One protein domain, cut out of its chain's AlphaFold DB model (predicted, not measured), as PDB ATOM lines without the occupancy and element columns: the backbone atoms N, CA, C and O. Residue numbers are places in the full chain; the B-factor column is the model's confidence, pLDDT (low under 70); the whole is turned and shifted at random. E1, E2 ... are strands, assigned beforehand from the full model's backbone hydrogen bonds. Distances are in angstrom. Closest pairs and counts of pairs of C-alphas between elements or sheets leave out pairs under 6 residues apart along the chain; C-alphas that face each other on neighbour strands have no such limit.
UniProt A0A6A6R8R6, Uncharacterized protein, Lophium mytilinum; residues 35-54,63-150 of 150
ATOM      1  N   GLY A  35     -22.878  30.115 -36.096       65.50
ATOM      2  CA  GLY A  35     -22.139  29.912 -34.845       65.50
ATOM      3  C   GLY A  35     -22.933  29.279 -33.692       65.50
ATOM      4  O   GLY A  35     -24.121  29.528 -33.515       65.50
ATOM      5  N   PRO A  36     -22.239  28.499 -32.849       79.88
ATOM      6  CA  PRO A  36     -22.422  27.058 -32.873       79.88
ATOM      7  C   PRO A  36     -23.883  26.672 -32.621       79.88
ATOM      8  O   PRO A  36     -24.358  26.688 -31.486       79.88
ATOM      9  N   ALA A  37     -24.587  26.259 -33.668       92.31
ATOM     10  CA  ALA A  37     -25.774  25.433 -33.506       92.31
ATOM     11  C   ALA A  37     -25.392  23.971 -33.237       92.31
ATOM     12  O   ALA A  37     -24.319  23.499 -33.611       92.31
ATOM     13  N   ILE A  38     -26.308  23.229 -32.622       94.69
ATOM     14  CA  ILE A  38     -26.235  21.769 -32.512       94.69
ATOM     15  C   ILE A  38     -27.597  21.234 -32.932       94.69
ATOM     16  O   ILE A  38     -28.625  21.786 -32.525       94.69
ATOM     17  N   ALA A  39     -27.631  20.162 -33.723       95.69
ATOM     18  CA  ALA A  39     -28.860  19.408 -33.936       95.69
ATOM     19  C   ALA A  39     -28.669  17.918 -33.691       95.69
ATOM     20  O   ALA A  39     -27.628  17.332 -33.976       95.69
ATOM     21  N   SER A  40     -29.748  17.305 -33.221       96.50
ATOM     22  CA  SER A  40     -29.936  15.865 -33.278       96.50
ATOM     23  C   SER A  40     -30.403  15.512 -34.684       96.50
ATOM     24  O   SER A  40     -31.489  15.936 -35.073       96.50
ATOM     25  N   VAL A  41     -29.606  14.752 -35.431       94.88
ATOM     26  CA  VAL A  41     -29.953  14.222 -36.755       94.88
ATOM     27  C   VAL A  41     -30.272  12.741 -36.608       94.88
ATOM     28  O   VAL A  41     -29.478  11.994 -36.038       94.88
ATOM     29  N   THR A  42     -31.420  12.319 -37.122       94.25
ATOM     30  CA  THR A  42     -31.854  10.921 -37.110       94.25
ATOM     31  C   THR A  42     -31.930  10.409 -38.538       94.25
ATOM     32  O   THR A  42     -32.581  11.017 -39.386       94.25
ATOM     33  N   ILE A  43     -31.278   9.282 -38.797       92.75
ATOM     34  CA  ILE A  43     -31.239   8.607 -40.093       92.75
ATOM     35  C   ILE A  43     -32.071   7.339 -39.988       92.75
ATOM     36  O   ILE A  43     -31.851   6.536 -39.085       92.75
ATOM     37  N   TYR A  44     -32.991   7.147 -40.924       92.06
ATOM     38  CA  TYR A  44     -33.832   5.964 -41.048       92.06
ATOM     39  C   TYR A  44     -33.381   5.185 -42.279       92.06
ATOM     40  O   TYR A  44     -33.553   5.643 -43.410       92.06
ATOM     41  N   SER A  45     -32.778   4.017 -42.062       88.38
ATOM     42  CA  SER A  45     -32.028   3.297 -43.103       88.38
ATOM     43  C   SER A  45     -32.900   2.702 -44.209       88.38
ATOM     44  O   SER A  45     -32.396   2.375 -45.278       88.38
ATOM     45  N   SER A  46     -34.191   2.518 -43.942       84.12
ATOM     46  CA  SER A  46     -35.130   1.847 -44.843       84.12
ATOM     47  C   SER A  46     -36.530   2.451 -44.730       84.12
ATOM     48  O   SER A  46     -37.519   1.725 -44.619       84.12
ATOM     49  N   TYR A  47     -36.609   3.783 -44.686       87.31
ATOM     50  CA  TYR A  47     -37.866   4.519 -44.604       87.31
ATOM     51  C   TYR A  47     -37.933   5.582 -45.691       87.31
ATOM     52  O   TYR A  47     -36.986   6.341 -45.876       87.31
ATOM     53  N   THR A  48     -39.091   5.671 -46.337       89.06
ATOM     54  CA  THR A  48     -39.416   6.747 -47.269       89.06
ATOM     55  C   THR A  48     -40.425   7.668 -46.603       89.06
ATOM     56  O   THR A  48     -41.519   7.239 -46.240       89.06
ATOM     57  N   CYS A  49     -40.082   8.944 -46.481       87.00
ATOM     58  CA  CYS A  49     -40.984   9.979 -46.012       87.00
ATOM     59  C   CYS A  49     -42.210  10.064 -46.944       87.00
ATOM     60  O   CYS A  49     -42.037  10.347 -48.134       87.00
ATOM     61  N   PRO A  50     -43.443   9.885 -46.436       83.75
ATOM     62  CA  PRO A  50     -44.670  10.086 -47.210       83.75
ATOM     63  C   PRO A  50     -44.965  11.578 -47.472       83.75
ATOM     64  O   PRO A  50     -45.902  11.911 -48.191       83.75
ATOM     65  N   GLY A  51     -44.174  12.477 -46.879       78.19
ATOM     66  CA  GLY A  51     -44.244  13.930 -46.987       78.19
ATOM     67  C   GLY A  51     -43.248  14.572 -46.015       78.19
ATOM     68  O   GLY A  51     -42.334  13.905 -45.543       78.19
ATOM     69  N   ASN A  52     -43.453  15.840 -45.651       70.62
ATOM     70  CA  ASN A  52     -42.602  16.540 -44.672       70.62
ATOM     71  C   ASN A  52     -42.973  16.237 -43.205       70.62
ATOM     72  O   ASN A  52     -42.558  16.957 -42.299       70.62
ATOM     73  N   THR A  53     -43.793  15.222 -42.950       74.44
ATOM     74  CA  THR A  53     -44.196  14.799 -41.605       74.44
ATOM     75  C   THR A  53     -43.130  13.921 -40.966       74.44
ATOM     76  O   THR A  53     -42.483  13.129 -41.647       74.44
ATOM     77  N   ALA A  54     -42.969  14.043 -39.647       75.00
ATOM     78  CA  ALA A  54     -42.056  13.190 -38.897       75.00
ATOM     79  C   ALA A  54     -42.402  11.694 -39.095       75.00
ATOM     80  O   ALA A  54     -43.589  11.353 -39.145       75.00
ATOM     81  N   ALA A  63     -35.270   0.549 -38.562       88.75
ATOM     82  CA  ALA A  63     -34.041   0.876 -37.850       88.75
ATOM     83  C   ALA A  63     -33.635   2.338 -38.083       88.75
ATOM     84  O   ALA A  63     -33.623   2.821 -39.219       88.75
ATOM     85  N   SER A  64     -33.252   3.017 -37.001       91.25
ATOM     86  CA  SER A  64     -32.761   4.389 -37.052       91.25
ATOM     87  C   SER A  64     -31.493   4.579 -36.228       91.25
ATOM     88  O   SER A  64     -31.240   3.857 -35.264       91.25
ATOM     89  N   THR A  65     -30.674   5.543 -36.638       91.88
ATOM     90  CA  THR A  65     -29.475   5.978 -35.916       91.88
ATOM     91  C   THR A  65     -29.563   7.473 -35.672       91.88
ATOM     92  O   THR A  65     -29.831   8.232 -36.601       91.88
ATOM     93  N   THR A  66     -29.310   7.893 -34.436       93.75
ATOM     94  CA  THR A  66     -29.327   9.304 -34.044       93.75
ATOM     95  C   THR A  66     -27.926   9.763 -33.691       93.75
ATOM     96  O   THR A  66     -27.216   9.092 -32.945       93.75
ATOM     97  N   LEU A  67     -27.543  10.927 -34.200       94.50
ATOM     98  CA  LEU A  67     -26.244  11.534 -33.960       94.50
ATOM     99  C   LEU A  67     -26.393  13.031 -33.671       94.50
ATOM    100  O   LEU A  67     -27.256  13.710 -34.226       94.50
ATOM    101  N   SER A  68     -25.550  13.543 -32.777       95.88
ATOM    102  CA  SER A  68     -25.472  14.973 -32.479       95.88
ATOM    103  C   SER A  68     -24.455  15.616 -33.418       95.88
ATOM    104  O   SER A  68     -23.272  15.282 -33.359       95.88
ATOM    105  N   VAL A  69     -24.900  16.516 -34.295       94.12
ATOM    106  CA  VAL A  69     -24.025  17.281 -35.195       94.12
ATOM    107  C   VAL A  69     -23.876  18.683 -34.639       94.12
ATOM    108  O   VAL A  69     -24.867  19.364 -34.380       94.12
ATOM    109  N   THR A  70     -22.633  19.120 -34.472       92.44
ATOM    110  CA  THR A  70     -22.327  20.524 -34.188       92.44
ATOM    111  C   THR A  70     -22.130  21.246 -35.510       92.44
ATOM    112  O   THR A  70     -21.523  20.701 -36.434       92.44
ATOM    113  N   GLU A  71     -22.648  22.464 -35.612       89.12
ATOM    114  CA  GLU A  71     -22.372  23.336 -36.743       89.12
ATOM    115  C   GLU A  71     -20.863  23.431 -36.958       89.12
ATOM    116  O   GLU A  71     -20.107  23.553 -35.994       89.12
ATOM    117  N   ALA A  72     -20.420  23.396 -38.212       80.25
ATOM    118  CA  ALA A  72     -18.997  23.429 -38.553       80.25
ATOM    119  C   ALA A  72     -18.155  22.202 -38.255       80.25
ATOM    120  O   ALA A  72     -16.942  22.249 -38.464       80.25
ATOM    121  N   THR A  73     -18.782  21.104 -37.858       87.19
ATOM    122  CA  THR A  73     -18.084  19.847 -37.627       87.19
ATOM    123  C   THR A  73     -18.564  18.805 -38.620       87.19
ATOM    124  O   THR A  73     -19.768  18.604 -38.784       87.19
ATOM    125  N   CYS A  74     -17.616  18.122 -39.264       90.06
ATOM    126  CA  CYS A  74     -17.940  17.002 -40.130       90.06
ATOM    127  C   CYS A  74     -18.214  15.761 -39.292       90.06
ATOM    128  O   CYS A  74     -17.340  15.302 -38.549       90.06
ATOM    129  N   SER A  75     -19.404  15.195 -39.454       93.62
ATOM    130  CA  SER A  75     -19.770  13.915 -38.865       93.62
ATOM    131  C   SER A  75     -19.771  12.851 -39.954       93.62
ATOM    132  O   SER A  75     -20.628  12.864 -40.838       93.62
ATOM    133  N   ILE A  76     -18.818  11.921 -39.886       93.38
ATOM    134  CA  ILE A  76     -18.749  10.793 -40.821       93.38
ATOM    135  C   ILE A  76     -19.826   9.778 -40.448       93.38
ATOM    136  O   ILE A  76     -19.885   9.312 -39.309       93.38
ATOM    137  N   VAL A  77     -20.691   9.449 -41.402       91.56
ATOM    138  CA  VAL A  77     -21.830   8.553 -41.196       91.56
ATOM    139  C   VAL A  77     -22.219   7.869 -42.499       91.56
ATOM    140  O   VAL A  77     -22.202   8.480 -43.558       91.56
ATOM    141  N   SER A  78     -22.619   6.603 -42.423       90.44
ATOM    142  CA  SER A  78     -23.160   5.885 -43.577       90.44
ATOM    143  C   SER A  78     -24.670   6.095 -43.669       90.44
ATOM    144  O   SER A  78     -25.423   5.532 -42.875       90.44
ATOM    145  N   ILE A  79     -25.119   6.862 -44.660       90.19
ATOM    146  CA  ILE A  79     -26.535   7.038 -44.995       90.19
ATOM    147  C   ILE A  79     -26.804   6.220 -46.261       90.19
ATOM    148  O   ILE A  79     -26.304   6.582 -47.325       90.19
ATOM    149  N   PRO A  80     -27.547   5.104 -46.184       89.38
ATOM    150  CA  PRO A  80     -27.799   4.274 -47.355       89.38
ATOM    151  C   PRO A  80     -28.693   4.993 -48.375       89.38
ATOM    152  O   PRO A  80     -29.459   5.898 -48.042       89.38
ATOM    153  N   ALA A  81     -28.609   4.570 -49.636       87.12
ATOM    154  CA  ALA A  81     -29.520   5.050 -50.669       87.12
ATOM    155  C   ALA A  81     -30.974   4.705 -50.302       87.12
ATOM    156  O   ALA A  81     -31.252   3.594 -49.851       87.12
ATOM    157  N   GLY A  82     -31.896   5.650 -50.504       84.31
ATOM    158  CA  GLY A  82     -33.296   5.484 -50.104       84.31
ATOM    159  C   GLY A  82     -33.553   5.673 -48.605       84.31
ATOM    160  O   GLY A  82     -34.659   5.393 -48.151       84.31
ATOM    161  N   ALA A  83     -32.565   6.147 -47.840       88.94
ATOM    162  CA  ALA A  83     -32.783   6.571 -46.468       88.94
ATOM    163  C   ALA A  83     -33.607   7.864 -46.389       88.94
ATOM    164  O   ALA A  83     -33.585   8.717 -47.287       88.94
ATOM    165  N   ALA A  84     -34.243   8.033 -45.235       90.88
ATOM    166  CA  ALA A  84     -34.841   9.283 -44.808       90.88
ATOM    167  C   ALA A  84     -34.041   9.889 -43.658       90.88
ATOM    168  O   ALA A  84     -33.468   9.167 -42.837       90.88
ATOM    169  N   ILE A  85     -34.050  11.217 -43.556       92.06
ATOM    170  CA  ILE A  85     -33.514  11.911 -42.384       92.06
ATOM    171  C   ILE A  85     -34.553  12.834 -41.761       92.06
ATOM    172  O   ILE A  85     -35.358  13.462 -42.452       92.06
ATOM    173  N   THR A  86     -34.451  12.981 -40.449       93.56
ATOM    174  CA  THR A  86     -35.039  14.087 -39.697       93.56
ATOM    175  C   THR A  86     -33.953  14.778 -38.895       93.56
ATOM    176  O   THR A  86     -32.877  14.223 -38.660       93.56
ATOM    177  N   ALA A  87     -34.209  16.012 -38.479       94.19
ATOM    178  CA  ALA A  87     -33.292  16.706 -37.590       94.19
ATOM    179  C   ALA A  87     -34.030  17.684 -36.686       94.19
ATOM    180  O   ALA A  87     -35.068  18.227 -37.060       94.19
ATOM    181  N   LYS A  88     -33.474  17.950 -35.505       95.25
ATOM    182  CA  LYS A  88     -34.001  18.935 -34.559       95.25
ATOM    183  C   LYS A  88     -32.873  19.731 -33.928       95.25
ATOM    184  O   LYS A  88     -31.982  19.130 -33.329       95.25
ATOM    185  N   LEU A  89     -32.949  21.061 -33.989       95.56
ATOM    186  CA  LEU A  89     -32.017  21.930 -33.273       95.56
ATOM    187  C   LEU A  89     -32.124  21.671 -31.765       95.56
ATOM    188  O   LEU A  89     -33.190  21.816 -31.162       95.56
ATOM    189  N   THR A  90     -31.013  21.266 -31.161       96.44
ATOM    190  CA  THR A  90     -30.837  21.101 -29.713       96.44
ATOM    191  C   THR A  90     -30.134  22.308 -29.100       96.44
ATOM    192  O   THR A  90     -30.316  22.578 -27.917       96.44
ATOM    193  N   GLN A  91     -29.413  23.078 -29.917       95.25
ATOM    194  CA  GLN A  91     -28.859  24.382 -29.585       95.25
ATOM    195  C   GLN A  91     -29.102  25.334 -30.759       95.25
ATOM    196  O   GLN A  91     -28.788  25.001 -31.903       95.25
ATOM    197  N   ALA A  92     -29.689  26.496 -30.472       92.00
ATOM    198  CA  ALA A  92     -29.902  27.546 -31.463       92.00
ATOM    199  C   ALA A  92     -28.555  28.152 -31.901       92.00
ATOM    200  O   ALA A  92     -27.632  28.206 -31.083       92.00
ATOM    201  N   PRO A  93     -28.436  28.625 -33.153       90.94
ATOM    202  CA  PRO A  93     -27.270  29.377 -33.584       90.94
ATOM    203  C   PRO A  93     -27.218  30.751 -32.894       90.94
ATOM    204  O   PRO A  93     -28.150  31.163 -32.194       90.94
ATOM    205  N   LYS A  94     -26.146  31.510 -33.129       87.94
ATOM    206  CA  LYS A  94     -26.003  32.880 -32.626       87.94
ATOM    207  C   LYS A  94     -27.147  33.776 -33.115       87.94
ATOM    208  O   LYS A  94     -27.714  33.591 -34.200       87.94
ATOM    209  N   THR A  95     -27.437  34.809 -32.329       81.00
ATOM    210  CA  THR A  95     -28.408  35.848 -32.684       81.00
ATOM    211  C   THR A  95     -28.063  36.494 -34.027       81.00
ATOM    212  O   THR A  95     -26.917  36.868 -34.268       81.00
ATOM    213  N   GLY A  96     -29.072  36.647 -34.885       81.12
ATOM    214  CA  GLY A  96     -28.921  37.211 -36.229       81.12
ATOM    215  C   GLY A  96     -28.787  36.170 -37.339       81.12
ATOM    216  O   GLY A  96     -28.826  36.555 -38.503       81.12
ATOM    217  N   SER A  97     -28.693  34.880 -37.002       87.06
ATOM    218  CA  SER A  97     -28.800  33.810 -37.998       87.06
ATOM    219  C   SER A  97     -30.204  33.797 -38.610       87.06
ATOM    220  O   SER A  97     -31.206  33.821 -37.893       87.06
ATOM    221  N   VAL A  98     -30.272  33.758 -39.934       85.06
ATOM    222  CA  VAL A  98     -31.497  33.752 -40.738       85.06
ATOM    223  C   VAL A  98     -31.977  32.337 -41.061       85.06
ATOM    224  O   VAL A  98     -33.157  32.151 -41.358       85.06
ATOM    225  N   GLY A  99     -31.106  31.325 -40.976       88.50
ATOM    226  CA  GLY A  99     -31.490  29.940 -41.245       88.50
ATOM    227  C   GLY A  99     -30.430  28.912 -40.867       88.50
ATOM    228  O   GLY A  99     -29.257  29.236 -40.727       88.50
ATOM    229  N   CYS A 100     -30.857  27.656 -40.734       90.94
ATOM    230  CA  CYS A 100     -29.978  26.502 -40.565       90.94
ATOM    231  C   CYS A 100     -30.326  25.422 -41.591       90.94
ATOM    232  O   CYS A 100     -31.485  25.274 -41.991       90.94
ATOM    233  N   TYR A 101     -29.323  24.637 -41.977       91.38
ATOM    234  CA  TYR A 101     -29.417  23.587 -42.984       91.38
ATOM    235  C   TYR A 101     -28.638  22.355 -42.535       91.38
ATOM    236  O   TYR A 101     -27.526  22.478 -42.020       91.38
ATOM    237  N   VAL A 102     -29.192  21.171 -42.787       92.25
ATOM    238  CA  VAL A 102     -28.421  19.922 -42.789       92.25
ATOM    239  C   VAL A 102     -27.800  19.771 -44.173       92.25
ATOM    240  O   VAL A 102     -28.528  19.803 -45.166       92.25
ATOM    241  N   GLN A 103     -26.478  19.630 -44.247       90.75
ATOM    242  CA  GLN A 103     -25.732  19.358 -45.477       90.75
ATOM    243  C   GLN A 103     -25.254  17.910 -45.469       90.75
ATOM    244  O   GLN A 103     -24.576  17.487 -44.535       90.75
ATOM    245  N   LEU A 104     -25.611  17.162 -46.509       91.00
ATOM    246  CA  LEU A 104     -25.141  15.803 -46.751       91.00
ATOM    247  C   LEU A 104     -24.095  15.791 -47.856       91.00
ATOM    248  O   LEU A 104     -24.247  16.507 -48.844       91.00
ATOM    249  N   TYR A 105     -23.101  14.924 -47.709       91.31
ATOM    250  CA  TYR A 105     -21.975  14.773 -48.625       91.31
ATOM    251  C   TYR A 105     -21.891  13.323 -49.112       91.31
ATOM    252  O   TYR A 105     -21.985  12.392 -48.310       91.31
ATOM    253  N   TYR A 106     -21.749  13.112 -50.423       89.69
ATOM    254  CA  TYR A 106     -21.640  11.763 -51.000       89.69
ATOM    255  C   TYR A 106     -20.428  10.985 -50.465       89.69
ATOM    256  O   TYR A 106     -20.508   9.777 -50.253       89.69
ATOM    257  N   GLY A 107     -19.310  11.678 -50.255       87.06
ATOM    258  CA  GLY A 107     -18.071  11.129 -49.717       87.06
ATOM    259  C   GLY A 107     -18.066  11.015 -48.193       87.06
ATOM    260  O   GLY A 107     -18.959  11.497 -47.501       87.06
ATOM    261  N   GLY A 108     -17.015  10.387 -47.664       87.25
ATOM    262  CA  GLY A 108     -16.742  10.270 -46.226       87.25
ATOM    263  C   GLY A 108     -16.027  11.491 -45.646       87.25
ATOM    264  O   GLY A 108     -15.170  11.342 -44.779       87.25
ATOM    265  N   ASP A 109     -16.326  12.679 -46.164       87.38
ATOM    266  CA  ASP A 109     -15.752  13.958 -45.764       87.38
ATOM    267  C   ASP A 109     -16.721  15.098 -46.112       87.38
ATOM    268  O   ASP A 109     -17.642  14.928 -46.910       87.38
ATOM    269  N   CYS A 110     -16.506  16.267 -45.511       87.06
ATOM    270  CA  CYS A 110     -17.328  17.458 -45.729       87.06
ATOM    271  C   CYS A 110     -16.629  18.483 -46.638       87.06
ATOM    272  O   CYS A 110     -16.878  19.688 -46.539       87.06
ATOM    273  N   ALA A 111     -15.714  18.029 -47.502       84.62
ATOM    274  CA  ALA A 111     -15.050  18.883 -48.474       84.62
ATOM    275  C   ALA A 111     -15.860  18.946 -49.772       84.62
ATOM    276  O   ALA A 111     -16.255  17.935 -50.348       84.62
ATOM    277  N   VAL A 112     -16.074  20.161 -50.272       80.81
ATOM    278  CA  VAL A 112     -16.792  20.367 -51.531       80.81
ATOM    279  C   VAL A 112     -15.844  20.099 -52.690       80.81
ATOM    280  O   VAL A 112     -14.913  20.863 -52.932       80.81
ATOM    281  N   THR A 113     -16.088  19.019 -53.423       80.25
ATOM    282  CA  THR A 113     -15.332  18.675 -54.630       80.25
ATOM    283  C   THR A 113     -16.293  18.246 -55.732       80.25
ATOM    284  O   THR A 113     -17.463  17.981 -55.476       80.25
ATOM    285  N   TYR A 114     -15.810  18.140 -56.972       77.81
ATOM    286  CA  TYR A 114     -16.638  17.671 -58.089       77.81
ATOM    287  C   TYR A 114     -17.237  16.270 -57.844       77.81
ATOM    288  O   TYR A 114     -18.356  15.989 -58.267       77.81
ATOM    289  N   ALA A 115     -16.505  15.405 -57.133       78.88
ATOM    290  CA  ALA A 115     -16.945  14.054 -56.793       78.88
ATOM    291  C   ALA A 115     -17.767  13.986 -55.492       78.88
ATOM    292  O   ALA A 115     -18.530  13.042 -55.309       78.88
ATOM    293  N   ASN A 116     -17.635  14.978 -54.604       80.81
ATOM    294  CA  ASN A 116     -18.344  15.040 -53.328       80.81
ATOM    295  C   ASN A 116     -19.439  16.117 -53.375       80.81
ATOM    296  O   ASN A 116     -19.275  17.228 -52.862       80.81
ATOM    297  N   GLN A 117     -20.536  15.802 -54.067       77.81
ATOM    298  CA  GLN A 117     -21.660  16.732 -54.201       77.81
ATOM    299  C   GLN A 117     -22.392  16.892 -52.861       77.81
ATOM    300  O   GLN A 117     -22.369  15.998 -52.012       77.81
ATOM    301  N   ILE A 118     -23.062  18.035 -52.700       83.31
ATOM    302  CA  ILE A 118     -23.753  18.405 -51.466       83.31
ATOM    303  C   ILE A 118     -25.248  18.477 -51.716       83.31
ATOM    304  O   ILE A 118     -25.687  19.162 -52.642       83.31
ATOM    305  N   HIS A 119     -26.030  17.886 -50.820       87.06
ATOM    306  CA  HIS A 119     -27.465  18.138 -50.747       87.06
ATOM    307  C   HIS A 119     -27.826  18.775 -49.411       87.06
ATOM    308  O   HIS A 119     -27.510  18.251 -48.344       87.06
ATOM    309  N   GLY A 120     -28.466  19.943 -49.483       85.50
ATOM    310  CA  GLY A 120     -28.868  20.727 -48.323       85.50
ATOM    311  C   GLY A 120     -30.375  20.692 -48.114       85.50
ATOM    312  O   GLY A 120     -31.128  20.874 -49.068       85.50
ATOM    313  N   VAL A 121     -30.816  20.522 -46.867       88.44
ATOM    314  CA  VAL A 121     -32.231  20.659 -46.496       88.44
ATOM    315  C   VAL A 121     -32.373  21.607 -45.313       88.44
ATOM    316  O   VAL A 121     -31.626  21.523 -44.338       88.44
ATOM    317  N   ALA A 122     -33.312  22.543 -45.424       90.31
ATOM    318  CA  ALA A 122     -33.503  23.608 -44.449       90.31
ATOM    319  C   ALA A 122     -34.298  23.137 -43.224       90.31
ATOM    320  O   ALA A 122     -35.254  22.367 -43.339       90.31
ATOM    321  N   PHE A 123     -33.944  23.670 -42.057       91.69
ATOM    322  CA  PHE A 123     -34.795  23.614 -40.872       91.69
ATOM    323  C   PHE A 123     -35.959  24.606 -40.995       91.69
ATOM    324  O   PHE A 123     -35.863  25.629 -41.674       91.69
ATOM    325  N   SER A 124     -37.039  24.358 -40.253       90.12
ATOM    326  CA  SER A 124     -38.164  25.290 -40.069       90.12
ATOM    327  C   SER A 124     -37.814  26.482 -39.153       90.12
ATOM    328  O   SER A 124     -38.516  26.787 -38.195       90.12
ATOM    329  N   GLY A 125     -36.691  27.159 -39.412       87.81
ATOM    330  CA  GLY A 125     -36.167  28.294 -38.641       87.81
ATOM    331  C   GLY A 125     -34.970  27.937 -37.749       87.81
ATOM    332  O   GLY A 125     -34.334  26.905 -37.942       87.81
ATOM    333  N   VAL A 126     -34.667  28.807 -36.777       91.19
ATOM    334  CA  VAL A 126     -33.406  28.784 -36.003       91.19
ATOM    335  C   VAL A 126     -33.578  28.598 -34.489       91.19
ATOM    336  O   VAL A 126     -32.601  28.624 -33.752       91.19
ATOM    337  N   ALA A 127     -34.797  28.415 -33.979       92.62
ATOM    338  CA  ALA A 127     -34.993  28.203 -32.543       92.62
ATOM    339  C   ALA A 127     -34.701  26.750 -32.133       92.62
ATOM    340  O   ALA A 127     -34.800  25.822 -32.939       92.62
ATOM    341  N   VAL A 128     -34.391  26.530 -30.851       93.69
ATOM    342  CA  VAL A 128     -34.350  25.173 -30.284       93.69
ATOM    343  C   VAL A 128     -35.704  24.498 -30.516       93.69
ATOM    344  O   VAL A 128     -36.751  25.113 -30.334       93.69
ATOM    345  N   ASN A 129     -35.678  23.220 -30.888       92.38
ATOM    346  CA  ASN A 129     -36.817  22.418 -31.346       92.38
ATOM    347  C   ASN A 129     -37.351  22.724 -32.750       92.38
ATOM    348  O   ASN A 129     -38.199  21.964 -33.229       92.38
ATOM    349  N   ASN A 130     -36.831  23.733 -33.454       92.75
ATOM    350  CA  ASN A 130     -37.097  23.822 -34.885       92.75
ATOM    351  C   ASN A 130     -36.488  22.602 -35.568       92.75
ATOM    352  O   ASN A 130     -35.411  22.116 -35.202       92.75
ATOM    353  N   HIS A 131     -37.232  22.074 -36.528       91.19
ATOM    354  CA  HIS A 131     -36.987  20.746 -37.052       91.19
ATOM    355  C   HIS A 131     -36.996  20.734 -38.572       91.19
ATOM    356  O   HIS A 131     -37.679  21.520 -39.234       91.19
ATOM    357  N   LEU A 132     -36.224  19.800 -39.101       90.06
ATOM    358  CA  LEU A 132     -36.395  19.238 -40.421       90.06
ATOM    359  C   LEU A 132     -37.408  18.098 -40.287       90.06
ATOM    360  O   LEU A 132     -37.145  17.140 -39.562       90.06
ATOM    361  N   GLY A 133     -38.556  18.229 -40.955       84.81
ATOM    362  CA  GLY A 133     -39.683  17.299 -40.859       84.81
ATOM    363  C   GLY A 133     -39.320  15.861 -41.218       84.81
ATOM    364  O   GLY A 133     -39.144  15.037 -40.328       84.81
ATOM    365  N   CYS A 134     -39.210  15.572 -42.514       89.25
ATOM    366  CA  CYS A 134     -38.642  14.335 -43.041       89.25
ATOM    367  C   CYS A 134     -38.187  14.583 -44.479       89.25
ATOM    368  O   CYS A 134     -38.955  15.114 -45.280       89.25
ATOM    369  N   ALA A 135     -36.938  14.246 -44.794       89.25
ATOM    370  CA  ALA A 135     -36.381  14.411 -46.131       89.25
ATOM    371  C   ALA A 135     -35.926  13.071 -46.712       89.25
ATOM    372  O   ALA A 135     -35.174  12.336 -46.072       89.25
ATOM    373  N   ASN A 136     -36.372  12.795 -47.941       87.06
ATOM    374  CA  ASN A 136     -35.940  11.660 -48.755       87.06
ATOM    375  C   ASN A 136     -34.748  12.049 -49.623       87.06
ATOM    376  O   ASN A 136     -34.738  13.145 -50.187       87.06
ATOM    377  N   PHE A 137     -33.818  11.116 -49.838       78.06
ATOM    378  CA  PHE A 137     -32.709  11.330 -50.766       78.06
ATOM    379  C   PHE A 137     -32.706  10.293 -51.898       78.06
ATOM    380  O   PHE A 137     -32.494   9.106 -51.645       78.06
ATOM    381  N   PRO A 138     -32.934  10.722 -53.155       58.31
ATOM    382  CA  PRO A 138     -33.239   9.806 -54.256       58.31
ATOM    383  C   PRO A 138     -32.021   9.223 -54.992       58.31
ATOM    384  O   PRO A 138     -32.187   8.293 -55.775       58.31
ATOM    385  N   VAL A 139     -30.815   9.771 -54.806       63.47
ATOM    386  CA  VAL A 139     -29.743   9.694 -55.826       63.47
ATOM    387  C   VAL A 139     -28.444   9.000 -55.389       63.47
ATOM    388  O   VAL A 139     -27.481   8.980 -56.146       63.47
ATOM    389  N   GLY A 140     -28.400   8.392 -54.203       75.06
ATOM    390  CA  GLY A 140     -27.258   7.596 -53.734       75.06
ATOM    391  C   GLY A 140     -27.100   7.630 -52.217       75.06
ATOM    392  O   GLY A 140     -27.855   8.319 -51.532       75.06
ATOM    393  N   GLY A 141     -26.154   6.844 -51.700       86.88
ATOM    394  CA  GLY A 141     -25.768   6.919 -50.292       86.88
ATOM    395  C   GLY A 141     -24.862   8.122 -50.015       86.88
ATOM    396  O   GLY A 141     -24.201   8.613 -50.926       86.88
ATOM    397  N   TYR A 142     -24.823   8.568 -48.762       91.62
ATOM    398  CA  TYR A 142     -23.967   9.661 -48.285       91.62
ATOM    399  C   TYR A 142     -23.016   9.142 -47.211       91.62
ATOM    400  O   TYR A 142     -23.370   8.229 -46.460       91.62
ATOM    401  N   GLY A 143     -21.819   9.721 -47.150       92.19
ATOM    402  CA  GLY A 143     -20.763   9.332 -46.215       92.19
ATOM    403  C   GLY A 143     -20.514  10.344 -45.094       92.19
ATOM    404  O   GLY A 143     -19.801  10.026 -44.137       92.19
ATOM    405  N   ALA A 144     -21.082  11.550 -45.178       92.69
ATOM    406  CA  ALA A 144     -20.931  12.554 -44.134       92.69
ATOM    407  C   ALA A 144     -22.107  13.534 -44.052       92.69
ATOM    408  O   ALA A 144     -22.862  13.740 -45.008       92.69
ATOM    409  N   VAL A 145     -22.233  14.156 -42.879       93.19
ATOM    410  CA  VAL A 145     -23.219  15.191 -42.571       93.19
ATOM    411  C   VAL A 145     -22.586  16.341 -41.786       93.19
ATOM    412  O   VAL A 145     -21.741  16.133 -40.918       93.19
ATOM    413  N   GLU A 146     -23.033  17.559 -42.072       91.75
ATOM    414  CA  GLU A 146     -22.698  18.788 -41.349       91.75
ATOM    415  C   GLU A 146     -23.975  19.620 -41.145       91.75
ATOM    416  O   GLU A 146     -24.948  19.494 -41.892       91.75
ATOM    417  N   ILE A 147     -23.968  20.509 -40.153       91.56
ATOM    418  CA  ILE A 147     -24.950  21.595 -40.055       91.56
ATOM    419  C   ILE A 147     -24.271  22.916 -40.382       91.56
ATOM    420  O   ILE A 147     -23.182  23.207 -39.888       91.56
ATOM    421  N   ILE A 148     -24.949  23.733 -41.181       89.12
ATOM    422  CA  ILE A 148     -24.554  25.109 -41.469       89.12
ATOM    423  C   ILE A 148     -25.703  26.026 -41.084       89.12
ATOM    424  O   ILE A 148     -26.830  25.810 -41.531       89.12
ATOM    425  N   CYS A 149     -25.412  27.061 -40.308       88.38
ATOM    426  CA  CYS A 149     -26.332  28.164 -40.082       88.38
ATOM    427  C   CYS A 149     -25.750  29.436 -40.696       88.38
ATOM    428  O   CYS A 149     -24.531  29.603 -40.729       88.38
ATOM    429  N   VAL A 150     -26.610  30.305 -41.217       85.88
ATOM    430  CA  VAL A 150     -26.238  31.561 -41.886       85.88
ATOM    431  C   VAL A 150     -26.985  32.729 -41.291       85.88
ATOM    432  O   VAL A 150     -28.125  32.495 -40.835       85.88
TER     433      VAL A 150
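This is residues 35 to 54 and 63 to 150 of the 150 residues of an uncharacterized protein of Lophium mytilinum (UniProt A0A6A6R8R6). Two strongly twisted sheets of four strands lie face to face as a sandwich, E2 E1 E4 E7 making one layer and E3 E8 E5 E6 the other, their strands at 30 degrees. The chain changes sheet at five links, among them the tight E2 to E3. The 108 printed residues hold eight named strands, E1 to E8 along the chain, and no named helix: all strand, both sheets antiparallel in the orders above. The whole is compact, with a radius of gyration of the C-alphas of 12.8 A and spans of 35 by 31 by 18 A.

Find C-alpha 38 at (-26.235, 21.769, -32.512); from there E1 runs 19.5 A to residue 44. Next come E2, residues 64 to 70, 19.4 A, and E3, 73 to 79. E4, 84 to 91, spans 22.3 A. Read on to E5, 100 to 105, E6, 118 to 122, and E7, 131 to 136. E8, 142 to 149, runs 20.4 A to C-alpha 149 at (-26.332, 28.164, -40.082).

Look first at E1, whose N 41 is 2.8 A from O 67 of E2, within hydrogen-bond range. On to E4, N 42 and O 86 are 2.8 A apart; from E4 to E7, N 132 and O 87 are 2.8 A apart. In the other sheet, find N 75 and O 145 for E3 and E8, 2.9 A, and N 103 and O 146 for E5 and E8, 2.8 A. The hairpin E5 and E6 has N 102 and O 121 at 2.9 A. Between the sheets, the closest C-alphas of E2 and E8 are those of Val 69 and Glu 146, 6.5 A; E4 and E8 are apart.

Ser 46 and Gly 96 have the C-alphas farthest apart, 36.9 A. Residues 55 to 62 are not printed, and C-alphas 54 and 63 are 14.7 A apart across the cut. The link E5 to E6, residues 106 to 117, is long. Look for pLDDT under 70 at residues 35 and 138 to 139.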